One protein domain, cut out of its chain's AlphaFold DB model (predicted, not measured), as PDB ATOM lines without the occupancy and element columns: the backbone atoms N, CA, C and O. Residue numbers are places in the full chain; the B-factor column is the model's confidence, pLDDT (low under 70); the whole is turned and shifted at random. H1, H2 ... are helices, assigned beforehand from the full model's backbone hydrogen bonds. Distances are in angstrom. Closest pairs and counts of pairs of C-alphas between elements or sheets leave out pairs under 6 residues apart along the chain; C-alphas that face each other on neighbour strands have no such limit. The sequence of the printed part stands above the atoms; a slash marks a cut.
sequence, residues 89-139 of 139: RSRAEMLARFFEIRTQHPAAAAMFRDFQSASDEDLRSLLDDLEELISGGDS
ATOM      1  N   ARG A  89      44.127  50.878 103.197       75.19
ATOM      2  CA  ARG A  89      43.853  50.731 101.774       75.19
ATOM      3  C   ARG A  89      44.116  52.079 101.121       75.19
ATOM      4  O   ARG A  89      43.617  53.134 101.546       75.19
ATOM      5  N   SER A  90      44.931  52.033 100.084       83.00
ATOM      6  CA  SER A  90      45.111  53.136  99.156       83.00
ATOM      7  C   SER A  90      43.799  53.411  98.416       83.00
ATOM      8  O   SER A  90      42.949  52.532  98.258       83.00
ATOM      9  N   ARG A  91      43.628  54.635  97.906       83.25
ATOM     10  CA  ARG A  91      42.451  55.012  97.105       83.25
ATOM     11  C   ARG A  91      42.208  54.055  95.932       83.25
ATOM     12  O   ARG A  91      41.064  53.722  95.640       83.25
ATOM     13  N   ALA A  92      43.278  53.582  95.293       82.88
ATOM     14  CA  ALA A  92      43.197  52.637  94.183       82.88
ATOM     15  C   ALA A  92      42.610  51.281  94.608       82.88
ATOM     16  O   ALA A  92      41.744  50.750  93.918       82.88
ATOM     17  N   GLU A  93      43.030  50.748  95.758       83.94
ATOM     18  CA  GLU A  93      42.512  49.483  96.296       83.94
ATOM     19  C   GLU A  93      41.042  49.598  96.703       83.94
ATOM     20  O   GLU A  93      40.256  48.689  96.442       83.94
ATOM     21  N   MET A  94      40.646  50.736  97.281       85.12
ATOM     22  CA  MET A  94      39.247  50.988  97.633       85.12
ATOM     23  C   MET A  94      38.359  51.027  96.393       85.12
ATOM     24  O   MET A  94      37.348  50.332  96.340       85.12
ATOM     25  N   LEU A  95      38.764  51.773  95.362       84.56
ATOM     26  CA  LEU A  95      38.026  51.836  94.100       84.56
ATOM     27  C   LEU A  95      37.933  50.460  93.425       84.56
ATOM     28  O   LEU A  95      36.861  50.095  92.947       84.56
ATOM     29  N   ALA A  96      39.017  49.679  93.416       85.56
ATOM     30  CA  ALA A  96      39.005  48.318  92.880       85.56
ATOM     31  C   ALA A  96      37.995  47.422  93.615       85.56
ATOM     32  O   ALA A  96      37.223  46.709  92.973       85.56
ATOM     33  N   ARG A  97      37.935  47.519  94.949       84.56
ATOM     34  CA  ARG A  97      36.976  46.770  95.765       84.56
ATOM     35  C   ARG A  97      35.529  47.203  95.518       84.56
ATOM     36  O   ARG A  97      34.658  46.348  95.396       84.56
ATOM     37  N   PHE A  98      35.269  48.501  95.349       83.75
ATOM     38  CA  PHE A  98      33.951  49.000  94.934       83.75
ATOM     39  C   PHE A  98      33.510  48.425  93.587       83.75
ATOM     40  O   PHE A  98      32.347  48.051  93.425       83.75
ATOM     41  N   PHE A  99      34.421  48.343  92.613       83.62
ATOM     42  CA  PHE A  99      34.116  47.730  91.321       83.62
ATOM     43  C   PHE A  99      33.774  46.248  91.460       83.62
ATOM     44  O   PHE A  99      32.829  45.790  90.824       83.62
ATOM     45  N   GLU A 100      34.498  45.520  92.306       84.75
ATOM     46  CA  GLU A 100      34.226  44.111  92.594       84.75
ATOM     47  C   GLU A 100      32.864  43.910  93.280       84.75
ATOM     48  O   GLU A 100      32.059  43.087  92.852       84.75
ATOM     49  N   ILE A 101      32.548  44.716  94.294       82.81
ATOM     50  CA  ILE A 101      31.245  44.670  94.965       82.81
ATOM     51  C   ILE A 101      30.121  45.002  93.982       82.81
ATOM     52  O   ILE A 101      29.082  44.349  93.978       82.81
ATOM     53  N   ARG A 102      30.326  45.980  93.098       82.88
ATOM     54  CA  ARG A 102      29.332  46.351  92.088       82.88
ATOM     55  C   ARG A 102      29.058  45.235  91.081       82.88
ATOM     56  O   ARG A 102      27.935  45.156  90.582       82.88
ATOM     57  N   THR A 103      30.046  44.404  90.757       82.31
ATOM     58  CA  THR A 103      29.842  43.264  89.852       82.31
ATOM     59  C   THR A 103      29.189  42.081  90.560       82.31
ATOM     60  O   THR A 103      28.334  41.434  89.960       82.31
ATOM     61  N   GLN A 104      29.544  41.821  91.820       83.50
ATOM     62  CA  GLN A 104      29.014  40.697  92.602       83.50
ATOM     63  C   GLN A 104      27.619  40.983  93.187       83.50
ATOM     64  O   GLN A 104      26.759  40.107  93.199       83.50
ATOM     65  N   HIS A 105      27.363  42.226  93.605       80.94
ATOM     66  CA  HIS A 105      26.144  42.668  94.290       80.94
ATOM     67  C   HIS A 105      25.584  43.965  93.668       80.94
ATOM     68  O   HIS A 105      25.589  45.032  94.292       80.94
ATOM     69  N   PRO A 106      25.047  43.909  92.433       74.00
ATOM     70  CA  PRO A 106      24.583  45.097  91.713       74.00
ATOM     71  C   PRO A 106      23.431  45.834  92.415       74.00
ATOM     72  O   PRO A 106      23.301  47.043  92.249       74.00
ATOM     73  N   ALA A 107      22.623  45.138  93.224       74.81
ATOM     74  CA  ALA A 107      21.539  45.743  94.002       74.81
ATOM     75  C   ALA A 107      22.053  46.632  95.152       74.81
ATOM     76  O   ALA A 107      21.514  47.713  95.365       74.81
ATOM     77  N   ALA A 108      23.125  46.218  95.837       67.38
ATOM     78  CA  ALA A 108      23.772  47.016  96.883       67.38
ATOM     79  C   ALA A 108      24.518  48.226  96.290       67.38
ATOM     80  O   ALA A 108      24.512  49.316  96.856       67.38
ATOM     81  N   ALA A 109      25.100  48.067  95.097       65.06
ATOM     82  CA  ALA A 109      25.841  49.126  94.413       65.06
ATOM     83  C   ALA A 109      24.967  50.123  93.622       65.06
ATOM     84  O   ALA A 109      25.467  51.164  93.193       65.06
ATOM     85  N   ALA A 110      23.674  49.842  93.419       61.56
ATOM     86  CA  ALA A 110      22.773  50.686  92.624       61.56
ATOM     87  C   ALA A 110      22.556  52.094  93.212       61.56
ATOM     88  O   ALA A 110      22.153  53.005  92.486       61.56
ATOM     89  N   MET A 111      22.840  52.290  94.503       63.16
ATOM     90  CA  MET A 111      22.643  53.569  95.190       63.16
ATOM     91  C   MET A 111      23.788  54.579  94.997       63.16
ATOM     92  O   MET A 111      23.621  55.743  95.355       63.16
ATOM     93  N   PHE A 112      24.920  54.195  94.392       66.25
ATOM     94  CA  PHE A 112      26.124  55.036  94.373       66.25
ATOM     95  C   PHE A 112      26.681  55.215  92.956       66.25
ATOM     96  O   PHE A 112      27.204  54.284  92.342       66.25
ATOM     97  N   ARG A 113      26.541  56.431  92.405       64.25
ATOM     98  CA  ARG A 113      26.803  56.712  90.982       64.25
ATOM     99  C   ARG A 113      28.096  57.493  90.703       64.25
ATOM    100  O   ARG A 113      28.517  57.497  89.550       64.25
ATOM    101  N   ASP A 114      28.753  58.085  91.704       66.94
ATOM    102  CA  ASP A 114      30.020  58.802  91.489       66.94
ATOM    103  C   ASP A 114      30.959  58.774  92.709       66.94
ATOM    104  O   ASP A 114      30.603  59.220  93.796       66.94
ATOM    105  N   PHE A 115      32.171  58.251  92.506       68.62
ATOM    106  CA  PHE A 115      33.238  58.135  93.507       68.62
ATOM    107  C   PHE A 115      34.429  59.055  93.202       68.62
ATOM    108  O   PHE A 115      35.367  59.144  93.996       68.62
ATOM    109  N   GLN A 116      34.439  59.726  92.043       66.81
ATOM    110  CA  GLN A 116      35.624  60.449  91.581       66.81
ATOM    111  C   GLN A 116      35.901  61.703  92.417       66.81
ATOM    112  O   GLN A 116      37.066  62.028  92.637       66.81
ATOM    113  N   SER A 117      34.857  62.346  92.943       73.50
ATOM    114  CA  SER A 117      34.955  63.537  93.796       73.50
ATOM    115  C   SER A 117      34.929  63.250  95.301       73.50
ATOM    116  O   SER A 117      35.051  64.186  96.087       73.50
ATOM    117  N   ALA A 118      34.741  61.995  95.722       77.81
ATOM    118  CA  ALA A 118      34.662  61.641  97.138       77.81
ATOM    119  C   ALA A 118      36.041  61.728  97.809       77.81
ATOM    120  O   ALA A 118      37.062  61.387  97.191       77.81
ATOM    121  N   SER A 119      36.078  62.171  99.068       82.06
ATOM    122  CA  SER A 119      37.308  62.158  99.861       82.06
ATOM    123  C   SER A 119      37.731  60.719 100.179       82.06
ATOM    124  O   SER A 119      36.927  59.788 100.101       82.06
ATOM    125  N   ASP A 120      39.003  60.508 100.521       81.31
ATOM    126  CA  ASP A 120      39.482  59.174 100.907       81.31
ATOM    127  C   ASP A 120      38.804  58.665 102.190       81.31
ATOM    128  O   ASP A 120      38.650  57.461 102.356       81.31
ATOM    129  N   GLU A 121      38.384  59.563 103.086       80.38
ATOM    130  CA  GLU A 121      37.638  59.207 104.299       80.38
ATOM    131  C   GLU A 121      36.211  58.760 103.963       80.38
ATOM    132  O   GLU A 121      35.775  57.708 104.430       80.38
ATOM    133  N   ASP A 122      35.526  59.491 103.080       77.19
ATOM    134  CA  ASP A 122      34.178  59.130 102.630       77.19
ATOM    135  C   ASP A 122      34.190  57.807 101.857       77.19
ATOM    136  O   ASP A 122      33.331  56.956 102.073       77.19
ATOM    137  N   LEU A 123      35.189  57.593 100.990       81.62
ATOM    138  CA  LEU A 123      35.358  56.330 100.265       81.62
ATOM    139  C   LEU A 123      35.546  55.142 101.206       81.62
ATOM    140  O   LEU A 123      35.010  54.073 100.931       81.62
ATOM    141  N   ARG A 124      36.289  55.323 102.302       81.50
ATOM    142  CA  ARG A 124      36.466  54.280 103.324       81.50
ATOM    143  C   ARG A 124      35.157  53.977 104.022       81.50
ATOM    144  O   ARG A 124      34.733  52.830 104.008       81.50
ATOM    145  N   SER A 125      34.505  55.008 104.560       79.19
ATOM    146  CA  SER A 125      33.246  54.842 105.290       79.19
ATOM    147  C   SER A 125      32.188  54.150 104.429       79.19
ATOM    148  O   SER A 125      31.534  53.223 104.886       79.19
ATOM    149  N   LEU A 126      32.066  54.552 103.162       80.62
ATOM    150  CA  LEU A 126      31.113  53.956 102.226       80.62
ATOM    151  C   LEU A 126      31.445  52.499 101.880       80.62
ATOM    152  O   LEU A 126      30.535  51.702 101.656       80.62
ATOM    153  N   LEU A 127      32.731  52.155 101.787       82.69
ATOM    154  CA  LEU A 127      33.151  50.785 101.508       82.69
ATOM    155  C   LEU A 127      32.836  49.871 102.693       82.69
ATOM    156  O   LEU A 127      32.319  48.776 102.485       82.69
ATOM    157  N   ASP A 128      33.102  50.346 103.910       81.25
ATOM    158  CA  ASP A 128      32.815  49.618 105.146       81.25
ATOM    159  C   ASP A 128      31.303  49.367 105.298       81.25
ATOM    160  O   ASP A 128      30.889  48.238 105.566       81.25
ATOM    161  N   ASP A 129      30.472  50.384 105.036       79.12
ATOM    162  CA  ASP A 129      29.008  50.267 105.090       79.12
ATOM    163  C   ASP A 129      28.467  49.251 104.061       79.12
ATOM    164  O   ASP A 129      27.552  48.478 104.354       79.12
ATOM    165  N   LEU A 130      29.035  49.218 102.847       80.12
ATOM    166  CA  LEU A 130      28.652  48.244 101.817       80.12
ATOM    167  C   LEU A 130      29.095  46.821 102.158       80.12
ATOM    168  O   LEU A 130      28.326  45.883 101.950       80.12
ATOM    169  N   GLU A 131      30.319  46.645 102.661       81.56
ATOM    170  CA  GLU A 131      30.812  45.334 103.095       81.56
ATOM    171  C   GLU A 131      29.966  44.798 104.272       81.56
ATOM    172  O   GLU A 131      29.654  43.605 104.300       81.56
ATOM    173  N   GLU A 132      29.500  45.662 105.184       77.25
ATOM    174  CA  GLU A 132      28.570  45.300 106.267       77.25
ATOM    175  C   GLU A 132      27.178  44.925 105.743       77.25
ATOM    176  O   GLU A 132      26.627  43.907 106.162       77.25
ATOM    177  N   LEU A 133      26.627  45.686 104.791       75.69
ATOM    178  CA  LEU A 133      25.324  45.386 104.188       75.69
ATOM    179  C   LEU A 133      25.318  44.022 103.482       75.69
ATOM    180  O   LEU A 133      24.339  43.283 103.568       75.69
ATOM    181  N   ILE A 134      26.414  43.682 102.802       78.12
ATOM    182  CA  ILE A 134      26.584  42.382 102.141       78.12
ATOM    183  C   ILE A 134      26.723  41.272 103.185       78.12
ATOM    184  O   ILE A 134      26.038  40.260 103.096       78.12
ATOM    185  N   SER A 135      27.557  41.479 104.207       74.62
ATOM    186  CA  SER A 135      27.819  40.470 105.242       74.62
ATOM    187  C   SER A 135      26.613  40.215 106.159       74.62
ATOM    188  O   SER A 135      26.450  39.109 106.667       74.62
ATOM    189  N   GLY A 136      25.778  41.231 106.394       65.75
ATOM    190  CA  GLY A 136      24.580  41.152 107.236       65.75
ATOM    191  C   GLY A 136      23.301  40.747 106.496       65.75
ATOM    192  O   GLY A 136      22.319  40.405 107.148       65.75
ATOM    193  N   GLY A 137      23.296  40.778 105.159       55.34
ATOM    194  CA  GLY A 137      22.153  40.380 104.328       55.34
ATOM    195  C   GLY A 137      21.994  38.867 104.127       55.34
ATOM    196  O   GLY A 137      20.935  38.433 103.681       55.34
ATOM    197  N   ASP A 138      23.018  38.080 104.473       48.81
ATOM    198  CA  ASP A 138      23.047  36.611 104.356       48.81
ATOM    199  C   ASP A 138      22.646  35.876 105.662       48.81
ATOM    200  O   ASP A 138      22.880  34.672 105.795       48.81
ATOM    201  N   SER A 139      22.064  36.581 106.647       41.28
ATOM    202  CA  SER A 139      21.582  36.017 107.928       41.28
ATOM    203  C   SER A 139      20.061  35.903 108.012       41.28
ATOM    204  O   SER A 139      19.368  36.843 107.565       41.28
TER     205      SER A 139
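AT A GLANCE: This is residues 89 to 139 of the 139 residues of an uncharacterized protein of Anaeromyxobacter sp. Red267 (UniProt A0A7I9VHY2). Two long helices, H3 and H1, lie side by side and run the same way as a narrow V, near each other at their first residues and spreading toward their last. The short helix H2 follows the end of H1 and turns toward the spread end of the V, where it meets H3, and residues 110 to 119 run back along the length of the domain to the start of H3. The printed part has 51 residues, with three named helices in the order H1, H2, H3 and no named strand; the class is all helix. The whole is compact, with a radius of gyration of the C-alphas of 10.6 A, yet elongated in outline, spanning 32 by 17 by 15 A.

IN THESE COORDINATES: The longest helix, H3, holds residues 120 to 136 and measures 24.2 A from C-alpha 120 at (39.482, 59.174, 100.907) to C-alpha 136 at (24.580, 41.152, 107.236). H1 holds residues 91 to 104 and measures 20.1 A, beginning with C-alpha 91 at (42.451, 55.012, 97.105). H2 is residues 106 to 109, 5.0 A from first to last C-alpha.

HOW THE PARTS SIT: H3 touches H1 with residues 120 to 127 alone. Their closest C-alphas, those of Arg 91 and Asp 120, are 6.4 A apart. The two run the same way at a shallow tilt of 30 degrees, with their centres 10.8 A apart. Farther along, H3 touches H2 with residues 130 to 134 alone; the closest C-alphas are those of Ala 108 and Leu 130, 7.0 A apart. H1 and H2 touch only at the corner by their link, and only just, with 3 pairs of C-alphas within 8 A. H1 touches H2 with residues 101 to 102 alone, and the closest C-alphas of the two, those of Arg 102 and Ala 109, are 5.0 A apart. In H1 and H3 every O i to N i+4 pair is within hydrogen-bond range; H2 is too short for such a pair, and its one O i to N i+3 pair is not within range.

THE WHOLE: The two C-alphas farthest apart, those of Ser 117 and Ser 139, are 33.7 A from each other. The first and last printed C-alphas, of Arg 89 and Ser 139, are 27.4 A apart, and Ser 139 is the chain's last residue. The printed part has no cut. The link from H1 to H2 is tight, with 1 residue, and that from H2 to H3 is short, with 10. The mean pLDDT of the printed part is 75.8; residues 108 to 116 and 136 to 139 are under 70.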